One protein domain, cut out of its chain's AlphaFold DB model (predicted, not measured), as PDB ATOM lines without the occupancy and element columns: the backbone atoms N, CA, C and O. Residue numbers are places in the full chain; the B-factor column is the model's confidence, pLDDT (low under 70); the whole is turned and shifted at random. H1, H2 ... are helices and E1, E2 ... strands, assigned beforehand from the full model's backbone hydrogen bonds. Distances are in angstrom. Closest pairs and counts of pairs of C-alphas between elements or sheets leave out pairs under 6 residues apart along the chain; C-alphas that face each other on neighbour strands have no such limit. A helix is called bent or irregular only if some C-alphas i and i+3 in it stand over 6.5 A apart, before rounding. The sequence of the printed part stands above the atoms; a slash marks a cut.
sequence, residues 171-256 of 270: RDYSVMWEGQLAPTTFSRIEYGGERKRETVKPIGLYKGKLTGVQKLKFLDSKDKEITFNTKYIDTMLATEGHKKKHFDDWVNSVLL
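AT A GLANCE: This is residues 171 to 256 of the 270 residues of an uncharacterized protein of Vibrio viridaestus (UniProt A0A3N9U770). One strongly twisted sheet is built round the long, sharply bent strand E3, whose first part makes a hairpin with E2 and whose later part runs between E1 and E4, with E5 beyond E4. Residues 230 to 246 fold back past E2 and lead to the short helix H1, which only grazes the sheet. The printed part has 86 residues, with five named strands, E1 to E5, followed along the chain by one named helix, H1; the sheet is branched, with the antiparallel neighbour pairs E1 and E3, E2 and E3, E3 and E4, and E4 and E5, and the class is mostly strand. It is compact, with a radius of gyration of the C-alphas of 12.3 A and spans of 32 by 29 by 24 A.

HOW THE PARTS SIT: Start at E1, residues 173 to 178, an antiparallel neighbour of E3, residues 195 to 208; look for N 174 and O 207, 2.8 A apart. On the same side of E3 find E2, residues 184 to 189, with N 188 and O 196 at 2.9 A. E3 bends by 107 degrees at residue 199. On its other side is E4, residues 214 to 219, with N 206 and O 215 at 2.9 A. E3 lies on one side of E4 and E5, residues 225 to 229, on the other side, with N 218 and O 226 at 2.9 A. E2 to E5 form a meander, each strand the antiparallel neighbour of the one before. Residues 184 to 185 of E2 also pair, antiparallel, with residues 238 to 239. In H1, residues 247 to 255, every O i to N i+4 pair is within hydrogen-bond range; its closest C-alpha to E1 is that of Leu 255, 6.9 A from Trp 177.

IN THESE COORDINATES: Find C-alpha 173 at (-32.088, -33.224, 2.597), where E1 begins its 13.0 A. E2 measures 16.2 A, E3 24.8 A, E4 16.9 A and E5 14.0 A. H1 runs 10.6 A to C-alpha 255 at (-18.998, -34.503, -9.074).

THE WHOLE: The C-alphas farthest apart, of Leu 210 and Gly 241, are 34.1 A apart. The printed part has no cut, and the link from E5 to H1 is long. Residues 171 to 172, 191 and 209 to 210 have pLDDT under 70.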
ATOM      1  N   ARG A 171     -33.611 -28.749   5.337       64.94
ATOM      2  CA  ARG A 171     -33.161 -29.615   6.447       64.94
ATOM      3  C   ARG A 171     -33.503 -31.101   6.257       64.94
ATOM      4  O   ARG A 171     -32.861 -31.957   6.871       64.94
ATOM      5  N   ASP A 172     -34.505 -31.396   5.429       61.53
ATOM      6  CA  ASP A 172     -34.965 -32.755   5.135       61.53
ATOM      7  C   ASP A 172     -34.035 -33.454   4.116       61.53
ATOM      8  O   ASP A 172     -34.143 -34.660   3.890       61.53
ATOM      9  N   TYR A 173     -33.087 -32.716   3.529       76.44
ATOM     10  CA  TYR A 173     -32.088 -33.224   2.597       76.44
ATOM     11  C   TYR A 173     -30.692 -33.265   3.232       76.44
ATOM     12  O   TYR A 173     -30.338 -32.462   4.095       76.44
ATOM     13  N   SER A 174     -29.888 -34.225   2.786       81.06
ATOM     14  CA  SER A 174     -28.448 -34.285   3.013       81.06
ATOM     15  C   SER A 174     -27.720 -33.738   1.790       81.06
ATOM     16  O   SER A 174     -28.081 -34.051   0.652       81.06
ATOM     17  N   VAL A 175     -26.684 -32.937   2.018       86.69
ATOM     18  CA  VAL A 175     -25.802 -32.445   0.957       86.69
ATOM     19  C   VAL A 175     -24.919 -33.598   0.478       86.69
ATOM     20  O   VAL A 175     -24.206 -34.198   1.277       86.69
ATOM     21  N   MET A 176     -24.984 -33.933  -0.811       86.56
ATOM     22  CA  MET A 176     -24.084 -34.914  -1.432       86.56
ATOM     23  C   MET A 176     -22.845 -34.250  -2.026       86.56
ATOM     24  O   MET A 176     -21.764 -34.828  -2.002       86.56
ATOM     25  N   TRP A 177     -23.019 -33.060  -2.600       92.62
ATOM     26  CA  TRP A 177     -21.954 -32.289  -3.230       92.62
ATOM     27  C   TRP A 177     -22.346 -30.813  -3.280       92.62
ATOM     28  O   TRP A 177     -23.497 -30.500  -3.579       92.62
ATOM     29  N   GLU A 178     -21.386 -29.926  -3.039       91.00
ATOM     30  CA  GLU A 178     -21.496 -28.479  -3.233       91.00
ATOM     31  C   GLU A 178     -20.205 -27.971  -3.870       91.00
ATOM     32  O   GLU A 178     -19.110 -28.437  -3.552       91.00
ATOM     33  N   GLY A 179     -20.334 -27.034  -4.800       86.75
ATOM     34  CA  GLY A 179     -19.217 -26.502  -5.572       86.75
ATOM     35  C   GLY A 179     -19.705 -25.992  -6.916       86.75
ATOM     36  O   GLY A 179     -20.853 -26.203  -7.269       86.75
ATOM     37  N   GLN A 180     -18.864 -25.312  -7.687       86.56
ATOM     38  CA  GLN A 180     -19.259 -24.825  -9.008       86.56
ATOM     39  C   GLN A 180     -18.664 -25.717 -10.093       86.56
ATOM     40  O   GLN A 180     -17.448 -25.871 -10.176       86.56
ATOM     41  N   LEU A 181     -19.521 -26.295 -10.936       89.50
ATOM     42  CA  LEU A 181     -19.084 -27.115 -12.064       89.50
ATOM     43  C   LEU A 181     -19.171 -26.341 -13.386       89.50
ATOM     44  O   LEU A 181     -19.976 -25.418 -13.548       89.50
ATOM     45  N   ALA A 182     -18.360 -26.768 -14.355       91.88
ATOM     46  CA  ALA A 182     -18.458 -26.337 -15.738       91.88
ATOM     47  C   ALA A 182     -19.887 -26.510 -16.307       91.88
ATOM     48  O   ALA A 182     -20.649 -27.386 -15.860       91.88
ATOM     49  N   PRO A 183     -20.268 -25.692 -17.308       94.44
ATOM     50  CA  PRO A 183     -21.584 -25.758 -17.924       94.44
ATOM     51  C   PRO A 183     -21.951 -27.179 -18.361       94.44
ATOM     52  O   PRO A 183     -21.167 -27.894 -18.988       94.44
ATOM     53  N   THR A 184     -23.165 -27.588 -18.010       95.00
ATOM     54  CA  THR A 184     -23.692 -28.927 -18.249       95.00
ATOM     55  C   THR A 184     -25.010 -28.834 -19.002       95.00
ATOM     56  O   THR A 184     -25.951 -28.181 -18.555       95.00
ATOM     57  N   THR A 185     -25.082 -29.495 -20.156       96.00
ATOM     58  CA  THR A 185     -26.271 -29.525 -21.011       96.00
ATOM     59  C   THR A 185     -27.020 -30.844 -20.863       96.00
ATOM     60  O   THR A 185     -26.434 -31.919 -21.019       96.00
ATOM     61  N   PHE A 186     -28.332 -30.770 -20.652       94.75
ATOM     62  CA  PHE A 186     -29.240 -31.919 -20.668       94.75
ATOM     63  C   PHE A 186     -30.653 -31.499 -21.100       94.75
ATOM     64  O   PHE A 186     -30.955 -30.317 -21.272       94.75
ATOM     65  N   SER A 187     -31.525 -32.477 -21.334       93.38
ATOM     66  CA  SER A 187     -32.964 -32.270 -21.446       93.38
ATOM     67  C   SER A 187     -33.670 -32.770 -20.196       93.38
ATOM     68  O   SER A 187     -33.330 -33.840 -19.687       93.38
ATOM     69  N   ARG A 188     -34.679 -32.028 -19.744       90.69
ATOM     70  CA  ARG A 188     -35.615 -32.472 -18.712       90.69
ATOM     71  C   ARG A 188     -37.064 -32.337 -19.161       90.69
ATOM     72  O   ARG A 188     -37.369 -31.539 -20.046       90.69
ATOM     73  N   ILE A 189     -37.939 -33.105 -18.528       88.19
ATOM     74  CA  ILE A 189     -39.390 -33.015 -18.703       88.19
ATOM     75  C   ILE A 189     -39.927 -31.956 -17.732       88.19
ATOM     76  O   ILE A 189     -39.696 -32.036 -16.524       88.19
ATOM     77  N   GLU A 190     -40.608 -30.934 -18.250       84.81
ATOM     78  CA  GLU A 190     -41.276 -29.912 -17.443       84.81
ATOM     79  C   GLU A 190     -42.674 -30.362 -16.996       84.81
ATOM     80  O   GLU A 190     -43.239 -31.350 -17.475       84.81
ATOM     81  N   TYR A 191     -43.252 -29.614 -16.054       69.12
ATOM     82  CA  TYR A 191     -44.633 -29.812 -15.639       69.12
ATOM     83  C   TYR A 191     -45.559 -29.549 -16.836       69.12
ATOM     84  O   TYR A 191     -45.622 -28.430 -17.330       69.12
ATOM     85  N   GLY A 192     -46.229 -30.595 -17.327       71.94
ATOM     86  CA  GLY A 192     -46.978 -30.572 -18.593       71.94
ATOM     87  C   GLY A 192     -46.443 -31.533 -19.661       71.94
ATOM     88  O   GLY A 192     -47.093 -31.717 -20.683       71.94
ATOM     89  N   GLY A 193     -45.303 -32.192 -19.417       77.50
ATOM     90  CA  GLY A 193     -44.751 -33.220 -20.309       77.50
ATOM     91  C   GLY A 193     -43.863 -32.675 -21.430       77.50
ATOM     92  O   GLY A 193     -43.274 -33.456 -22.174       77.50
ATOM     93  N   GLU A 194     -43.726 -31.354 -21.541       88.31
ATOM     94  CA  GLU A 194     -42.845 -30.732 -22.526       88.31
ATOM     95  C   GLU A 194     -41.374 -30.974 -22.187       88.31
ATOM     96  O   GLU A 194     -40.935 -30.854 -21.041       88.31
ATOM     97  N   ARG A 195     -40.588 -31.307 -23.210       90.50
ATOM     98  CA  ARG A 195     -39.155 -31.534 -23.067       90.50
ATOM     99  C   ARG A 195     -38.401 -30.233 -23.292       90.50
ATOM    100  O   ARG A 195     -38.392 -29.692 -24.395       90.50
ATOM    101  N   LYS A 196     -37.682 -29.783 -22.270       90.50
ATOM    102  CA  LYS A 196     -36.830 -28.599 -22.333       90.50
ATOM    103  C   LYS A 196     -35.367 -29.004 -22.326       90.50
ATOM    104  O   LYS A 196     -34.920 -29.720 -21.435       90.50
ATOM    105  N   ARG A 197     -34.609 -28.532 -23.316       92.69
ATOM    106  CA  ARG A 197     -33.144 -28.615 -23.331       92.69
ATOM    107  C   ARG A 197     -32.571 -27.339 -22.732       92.69
ATOM    108  O   ARG A 197     -32.932 -26.250 -23.162       92.69
ATOM    109  N   GLU A 198     -31.657 -27.478 -21.785       90.81
ATOM    110  CA  GLU A 198     -31.011 -26.345 -21.128       90.81
ATOM    111  C   GLU A 198     -29.534 -26.635 -20.859       90.81
ATOM    112  O   GLU A 198     -29.114 -27.791 -20.759       90.81
ATOM    113  N   THR A 199     -28.749 -25.564 -20.792       94.00
ATOM    114  CA  THR A 199     -27.360 -25.582 -20.336       94.00
ATOM    115  C   THR A 199     -27.313 -24.799 -19.040       94.00
ATOM    116  O   THR A 199     -27.734 -23.644 -19.008       94.00
ATOM    117  N   VAL A 200     -26.831 -25.440 -17.983       94.00
ATOM    118  CA  VAL A 200     -26.856 -24.909 -16.618       94.00
ATOM    119  C   VAL A 200     -25.479 -25.036 -15.986       94.00
ATOM    120  O   VAL A 200     -24.667 -25.839 -16.444       94.00
ATOM    121  N   LYS A 201     -25.208 -24.282 -14.924       94.69
ATOM    122  CA  LYS A 201     -24.014 -24.473 -14.087       94.69
ATOM    123  C   LYS A 201     -24.436 -25.159 -12.785       94.69
ATOM    124  O   LYS A 201     -25.067 -24.500 -11.959       94.69
ATOM    125  N   PRO A 202     -24.172 -26.465 -12.606       94.56
ATOM    126  CA  PRO A 202     -24.462 -27.155 -11.354       94.56
ATOM    127  C   PRO A 202     -23.727 -26.503 -10.183       94.56
ATOM    128  O   PRO A 202     -22.544 -26.182 -10.312       94.56
ATOM    129  N   ILE A 203     -24.437 -26.325  -9.067       94.69
ATOM    130  CA  ILE A 203     -23.889 -25.728  -7.840       94.69
ATOM    131  C   ILE A 203     -24.086 -26.579  -6.577       94.69
ATOM    132  O   ILE A 203     -23.426 -26.354  -5.566       94.69
ATOM    133  N   GLY A 204     -24.986 -27.564  -6.622       93.50
ATOM    134  CA  GLY A 204     -25.177 -28.485  -5.508       93.50
ATOM    135  C   GLY A 204     -26.011 -29.705  -5.878       93.50
ATOM    136  O   GLY A 204     -26.869 -29.642  -6.760       93.50
ATOM    137  N   LEU A 205     -25.767 -30.815  -5.193       93.75
ATOM    138  CA  LEU A 205     -26.535 -32.050  -5.278       93.75
ATOM    139  C   LEU A 205     -26.987 -32.445  -3.873       93.75
ATOM    140  O   LEU A 205     -26.177 -32.552  -2.954       93.75
ATOM    141  N   TYR A 206     -28.280 -32.706  -3.727       90.19
ATOM    142  CA  TYR A 206     -28.917 -33.025  -2.454       90.19
ATOM    143  C   TYR A 206     -29.650 -34.357  -2.551       90.19
ATOM    144  O   TYR A 206     -30.234 -34.667  -3.590       90.19
ATOM    145  N   LYS A 207     -29.673 -35.120  -1.458       85.62
ATOM    146  CA  LYS A 207     -30.399 -36.391  -1.335       85.62
ATOM    147  C   LYS A 207     -31.387 -36.318  -0.187       85.62
ATOM    148  O   LYS A 207     -31.012 -35.973   0.930       85.62
ATOM    149  N   GLY A 208     -32.646 -36.629  -0.457       77.19
ATOM    150  CA  GLY A 208     -33.689 -36.669   0.558       77.19
ATOM    151  C   GLY A 208     -33.382 -37.738   1.603       77.19
ATOM    152  O   GLY A 208     -33.109 -38.885   1.245       77.19
ATOM    153  N   LYS A 209     -33.408 -37.375   2.891       66.38
ATOM    154  CA  LYS A 209     -33.092 -38.302   3.993       66.38
ATOM    155  C   LYS A 209     -34.116 -39.433   4.104       66.38
ATOM    156  O   LYS A 209     -33.775 -40.545   4.504       66.38
ATOM    157  N   LEU A 210     -35.367 -39.157   3.730       63.75
ATOM    158  CA  LEU A 210     -36.476 -40.097   3.850       63.75
ATOM    159  C   LEU A 210     -36.697 -40.886   2.556       63.75
ATOM    160  O   LEU A 210     -36.872 -42.099   2.587       63.75
ATOM    161  N   THR A 211     -36.723 -40.226   1.407       70.00
ATOM    162  CA  THR A 211     -37.098 -40.841   0.128       70.00
ATOM    163  C   THR A 211     -35.894 -41.292  -0.689       70.00
ATOM    164  O   THR A 211     -36.053 -42.088  -1.611       70.00
ATOM    165  N   GLY A 212     -34.697 -40.779  -0.386       73.19
ATOM    166  CA  GLY A 212     -33.514 -40.945  -1.228       73.19
ATOM    167  C   GLY A 212     -33.572 -40.142  -2.533       73.19
ATOM    168  O   GLY A 212     -32.648 -40.234  -3.340       73.19
ATOM    169  N   VAL A 213     -34.628 -39.346  -2.757       83.69
ATOM    170  CA  VAL A 213     -34.796 -38.543  -3.973       83.69
ATOM    171  C   VAL A 213     -33.657 -37.549  -4.101       83.69
ATOM    172  O   VAL A 213     -33.357 -36.801  -3.171       83.69
ATOM    173  N   GLN A 214     -33.067 -37.497  -5.291       89.25
ATOM    174  CA  GLN A 214     -31.998 -36.561  -5.577       89.25
ATOM    175  C   GLN A 214     -32.531 -35.275  -6.213       89.25
ATOM    176  O   GLN A 214     -33.415 -35.280  -7.078       89.25
ATOM    177  N   LYS A 215     -31.979 -34.150  -5.764       92.44
ATOM    178  CA  LYS A 215     -32.240 -32.820  -6.302       92.44
ATOM    179  C   LYS A 215     -30.940 -32.176  -6.747       92.44
ATOM    180  O   LYS A 215     -29.982 -32.133  -5.983       92.44
ATOM    181  N   LEU A 216     -30.941 -31.638  -7.962       93.25
ATOM    182  CA  LEU A 216     -29.832 -30.861  -8.500       93.25
ATOM    183  C   LEU A 216     -30.172 -29.373  -8.392       93.25
ATOM    184  O   LEU A 216     -31.229 -28.940  -8.860       93.25
ATOM    185  N   LYS A 217     -29.270 -28.612  -7.780       94.69
ATOM    186  CA  LYS A 217     -29.292 -27.152  -7.716       94.69
ATOM    187  C   LYS A 217     -28.315 -26.604  -8.748       94.69
ATOM    188  O   LYS A 217     -27.182 -27.081  -8.851       94.69
ATOM    189  N   PHE A 218     -28.756 -25.633  -9.536       94.31
ATOM    190  CA  PHE A 218     -27.969 -25.053 -10.619       94.31
ATOM    191  C   PHE A 218     -28.290 -23.568 -10.833       94.31
ATOM    192  O   PHE A 218     -29.355 -23.091 -10.438       94.31
ATOM    193  N   LEU A 219     -27.388 -22.866 -11.521       93.88
ATOM    194  CA  LEU A 219     -27.640 -21.554 -12.121       93.88
ATOM    195  C   LEU A 219     -28.052 -21.726 -13.586       93.88
ATOM    196  O   LEU A 219     -27.381 -22.438 -14.344       93.88
ATOM    197  N   ASP A 220     -29.177 -21.126 -13.971       89.50
ATOM    198  CA  ASP A 220     -29.642 -21.125 -15.358       89.50
ATOM    199  C   ASP A 220     -28.838 -20.143 -16.234       89.50
ATOM    200  O   ASP A 220     -27.879 -19.511 -15.793       89.50
ATOM    201  N   SER A 221     -29.217 -20.000 -17.508       85.94
ATOM    202  CA  SER A 221     -28.544 -19.081 -18.437       85.94
ATOM    203  C   SER A 221     -28.718 -17.593 -18.106       85.94
ATOM    204  O   SER A 221     -28.085 -16.757 -18.746       85.94
ATOM    205  N   LYS A 222     -29.578 -17.255 -17.141       89.75
ATOM    206  CA  LYS A 222     -29.801 -15.904 -16.611       89.75
ATOM    207  C   LYS A 222     -29.227 -15.755 -15.196       89.75
ATOM    208  O   LYS A 222     -29.619 -14.830 -14.490       89.75
ATOM    209  N   ASP A 223     -28.359 -16.681 -14.783       88.19
ATOM    210  CA  ASP A 223     -27.783 -16.786 -13.440       88.19
ATOM    211  C   ASP A 223     -28.839 -16.862 -12.321       88.19
ATOM    212  O   ASP A 223     -28.593 -16.490 -11.173       88.19
ATOM    213  N   LYS A 224     -30.035 -17.379 -12.631       91.88
ATOM    214  CA  LYS A 224     -31.065 -17.649 -11.631       91.88
ATOM    215  C   LYS A 224     -30.843 -19.021 -11.011       91.88
ATOM    216  O   LYS A 224     -30.703 -20.023 -11.711       91.88
ATOM    217  N   GLU A 225     -30.896 -19.060  -9.685       92.38
ATOM    218  CA  GLU A 225     -30.798 -20.294  -8.919       92.38
ATOM    219  C   GLU A 225     -32.097 -21.105  -9.003       92.38
ATOM    220  O   GLU A 225     -33.196 -20.606  -8.731       92.38
ATOM    221  N   ILE A 226     -31.976 -22.365  -9.412       90.62
ATOM    222  CA  ILE A 226     -33.097 -23.289  -9.576       90.62
ATOM    223  C   ILE A 226     -32.704 -24.636  -8.973       90.62
ATOM    224  O   ILE A 226     -31.584 -25.110  -9.138       90.62
ATOM    225  N   THR A 227     -33.651 -25.268  -8.281       90.56
ATOM    226  CA  THR A 227     -33.512 -26.639  -7.776       90.56
ATOM    227  C   THR A 227     -34.598 -27.512  -8.388       90.56
ATOM    228  O   THR A 227     -35.769 -27.131  -8.381       90.56
ATOM    229  N   PHE A 228     -34.245 -28.698  -8.884       89.00
ATOM    230  CA  PHE A 228     -35.222 -29.637  -9.442       89.00
ATOM    231  C   PHE A 228     -34.891 -31.095  -9.117       89.00
ATOM    232  O   PHE A 228     -33.764 -31.434  -8.764       89.00
ATOM    233  N   ASN A 229     -35.898 -31.962  -9.235       88.50
ATOM    234  CA  ASN A 229     -35.760 -33.400  -9.013       88.50
ATOM    235  C   ASN A 229     -35.104 -34.072 -10.229       88.50
ATOM    236  O   ASN A 229     -35.586 -33.939 -11.357       88.50
ATOM    237  N   THR A 230     -34.033 -34.822  -9.992       91.38
ATOM    238  CA  THR A 230     -33.201 -35.413 -11.048       91.38
ATOM    239  C   THR A 230     -33.925 -36.504 -11.832       91.38
ATOM    240  O   THR A 230     -33.561 -36.758 -12.977       91.38
ATOM    241  N   LYS A 231     -35.025 -37.062 -11.300       87.75
ATOM    242  CA  LYS A 231     -35.899 -38.006 -12.024       87.75
ATOM    243  C   LYS A 231     -36.481 -37.437 -13.320       87.75
ATOM    244  O   LYS A 231     -36.960 -38.191 -14.156       87.75
ATOM    245  N   TYR A 232     -36.506 -36.109 -13.459       89.38
ATOM    246  CA  TYR A 232     -37.009 -35.442 -14.657       89.38
ATOM    247  C   TYR A 232     -35.946 -35.278 -15.745       89.38
ATOM    248  O   TYR A 232     -36.287 -34.811 -16.829       89.38
ATOM    249  N   ILE A 233     -34.680 -35.627 -15.486       92.12
ATOM    250  CA  ILE A 233     -33.625 -35.634 -16.504       92.12
ATOM    251  C   ILE A 233     -33.893 -36.792 -17.466       92.12
ATOM    252  O   ILE A 233     -33.890 -37.954 -17.080       92.12
ATOM    253  N   ASP A 234     -34.093 -36.457 -18.735       88.94
ATOM    254  CA  ASP A 234     -34.475 -37.405 -19.787       88.94
ATOM    255  C   ASP A 234     -33.270 -37.843 -20.639       88.94
ATOM    256  O   ASP A 234     -33.303 -38.829 -21.370       88.94
ATOM    257  N   THR A 235     -32.158 -37.108 -20.570       92.00
ATOM    258  CA  THR A 235     -30.963 -37.394 -21.372       92.00
ATOM    259  C   THR A 235     -29.707 -37.498 -20.542       92.00
ATOM    260  O   THR A 235     -29.570 -36.839 -19.519       92.00
ATOM    261  N   MET A 236     -28.709 -38.181 -21.099       94.75
ATOM    262  CA  MET A 236     -27.329 -38.075 -20.638       94.75
ATOM    263  C   MET A 236     -26.857 -36.612 -20.567       94.75
ATOM    264  O   MET A 236     -27.186 -35.800 -21.440       94.75
ATOM    265  N   LEU A 237     -26.036 -36.318 -19.564       95.56
ATOM    266  CA  LEU A 237     -25.499 -35.002 -19.267       95.56
ATOM    267  C   LEU A 237     -24.194 -34.797 -20.034       95.56
ATOM    268  O   LEU A 237     -23.325 -35.672 -20.045       95.56
ATOM    269  N   ALA A 238     -24.074 -33.648 -20.695       95.69
ATOM    270  CA  ALA A 238     -22.866 -33.217 -21.388       95.69
ATOM    271  C   ALA A 238     -22.246 -32.040 -20.630       95.69
ATOM    272  O   ALA A 238     -22.692 -30.907 -20.794       95.69
ATOM    273  N   THR A 239     -21.250 -32.319 -19.794       94.56
ATOM    274  CA  THR A 239     -20.461 -31.294 -19.100       94.56
ATOM    275  C   THR A 239     -19.230 -30.961 -19.918       94.56
ATOM    276  O   THR A 239     -18.547 -31.862 -20.408       94.56
ATOM    277  N   GLU A 240     -18.941 -29.675 -20.063       91.31
ATOM    278  CA  GLU A 240     -17.726 -29.207 -20.722       91.31
ATOM    279  C   GLU A 240     -16.471 -29.845 -20.097       91.31
ATOM    280  O   GLU A 240     -16.343 -29.917 -18.878       91.31
ATOM    281  N   GLY A 241     -15.567 -30.370 -20.932       89.12
ATOM    282  CA  GLY A 241     -14.363 -31.080 -20.478       89.12
ATOM    283  C   GLY A 241     -14.566 -32.550 -20.077       89.12
ATOM    284  O   GLY A 241     -13.583 -33.248 -19.837       89.12
ATOM    285  N   HIS A 242     -15.801 -33.065 -20.068       91.12
ATOM    286  CA  HIS A 242     -16.099 -34.450 -19.684       91.12
ATOM    287  C   HIS A 242     -16.852 -35.217 -20.779       91.12
ATOM    288  O   HIS A 242     -17.592 -34.665 -21.593       91.12
ATOM    289  N   LYS A 243     -16.691 -36.548 -20.791       92.44
ATOM    290  CA  LYS A 243     -17.503 -37.419 -21.652       92.44
ATOM    291  C   LYS A 243     -18.966 -37.376 -21.211       92.44
ATOM    292  O   LYS A 243     -19.256 -37.407 -20.016       92.44
ATOM    293  N   LYS A 244     -19.874 -37.387 -22.188       94.25
ATOM    294  CA  LYS A 244     -21.318 -37.459 -21.949       94.25
ATOM    295  C   LYS A 244     -21.668 -38.739 -21.181       94.25
ATOM    296  O   LYS A 244     -21.237 -39.817 -21.588       94.25
ATOM    297  N   LYS A 245     -22.448 -38.629 -20.103       94.75
ATOM    298  CA  LYS A 245     -22.738 -39.739 -19.171       94.75
ATOM    299  C   LYS A 245     -24.194 -39.749 -18.714       94.75
ATOM    300  O   LYS A 245     -24.850 -38.708 -18.722       94.75
ATOM    301  N   HIS A 246     -24.707 -40.917 -18.330       93.56
ATOM    302  CA  HIS A 246     -25.971 -40.989 -17.591       93.56
ATOM    303  C   HIS A 246     -25.814 -40.333 -16.219       93.56
ATOM    304  O   HIS A 246     -24.695 -40.144 -15.751       93.56
ATOM    305  N   PHE A 247     -26.929 -39.946 -15.603       92.38
ATOM    306  CA  PHE A 247     -26.912 -39.145 -14.383       92.38
ATOM    307  C   PHE A 247     -26.102 -39.794 -13.249       92.38
ATOM    308  O   PHE A 247     -25.190 -39.152 -12.737       92.38
ATOM    309  N   ASP A 248     -26.326 -41.073 -12.947       90.06
ATOM    310  CA  ASP A 248     -25.591 -41.765 -11.877       90.06
ATOM    311  C   ASP A 248     -24.082 -41.864 -12.172       90.06
ATOM    312  O   ASP A 248     -23.247 -41.580 -11.311       90.06
ATOM    313  N   ASP A 249     -23.705 -42.188 -13.414       90.94
ATOM    314  CA  ASP A 249     -22.299 -42.214 -13.838       90.94
ATOM    315  C   ASP A 249     -21.657 -40.829 -13.750       90.94
ATOM    316  O   ASP A 249     -20.483 -40.687 -13.403       90.94
ATOM    317  N   TRP A 250     -22.414 -39.797 -14.113       93.75
ATOM    318  CA  TRP A 250     -21.973 -38.415 -14.089       93.75
ATOM    319  C   TRP A 250     -21.725 -37.940 -12.656       93.75
ATOM    320  O   TRP A 250     -20.653 -37.406 -12.386       93.75
ATOM    321  N   VAL A 251     -22.638 -38.222 -11.718       91.31
ATOM    322  CA  VAL A 251     -22.448 -37.908 -10.292       91.31
ATOM    323  C   VAL A 251     -21.149 -38.532  -9.782       91.31
ATOM    324  O   VAL A 251     -20.295 -37.831  -9.243       91.31
ATOM    325  N   ASN A 252     -20.943 -39.825 -10.030       90.06
ATOM    326  CA  ASN A 252     -19.781 -40.541  -9.500       90.06
ATOM    327  C   ASN A 252     -18.444 -40.125 -10.134       90.06
ATOM    328  O   ASN A 252     -17.414 -40.206  -9.475       90.06
ATOM    329  N   SER A 253     -18.438 -39.701 -11.403       85.88
ATOM    330  CA  SER A 253     -17.194 -39.457 -12.162       85.88
ATOM    331  C   SER A 253     -16.917 -38.005 -12.542       85.88
ATOM    332  O   SER A 253     -15.890 -37.724 -13.161       85.88
ATOM    333  N   VAL A 254     -17.840 -37.095 -12.243       86.44
ATOM    334  CA  VAL A 254     -17.674 -35.660 -12.494       86.44
ATOM    335  C   VAL A 254     -17.822 -34.864 -11.204       86.44
ATOM    336  O   VAL A 254     -17.030 -33.951 -10.992       86.44
ATOM    337  N   LEU A 255     -18.786 -35.211 -10.341       86.50
ATOM    338  CA  LEU A 255     -18.998 -34.503  -9.074       86.50
ATOM    339  C   LEU A 255     -18.163 -35.090  -7.934       86.50
ATOM    340  O   LEU A 255     -17.376 -34.382  -7.314       86.50
ATOM    341  N   LEU A 256     -18.326 -36.385  -7.657       82.69
ATOM    342  CA  LEU A 256     -17.757 -37.030  -6.467       82.69
ATOM    343  C   LEU A 256     -16.301 -37.479  -6.640       82.69
ATOM    344  O   LEU A 256     -15.637 -37.793  -5.658       82.69
TER     345      LEU A 256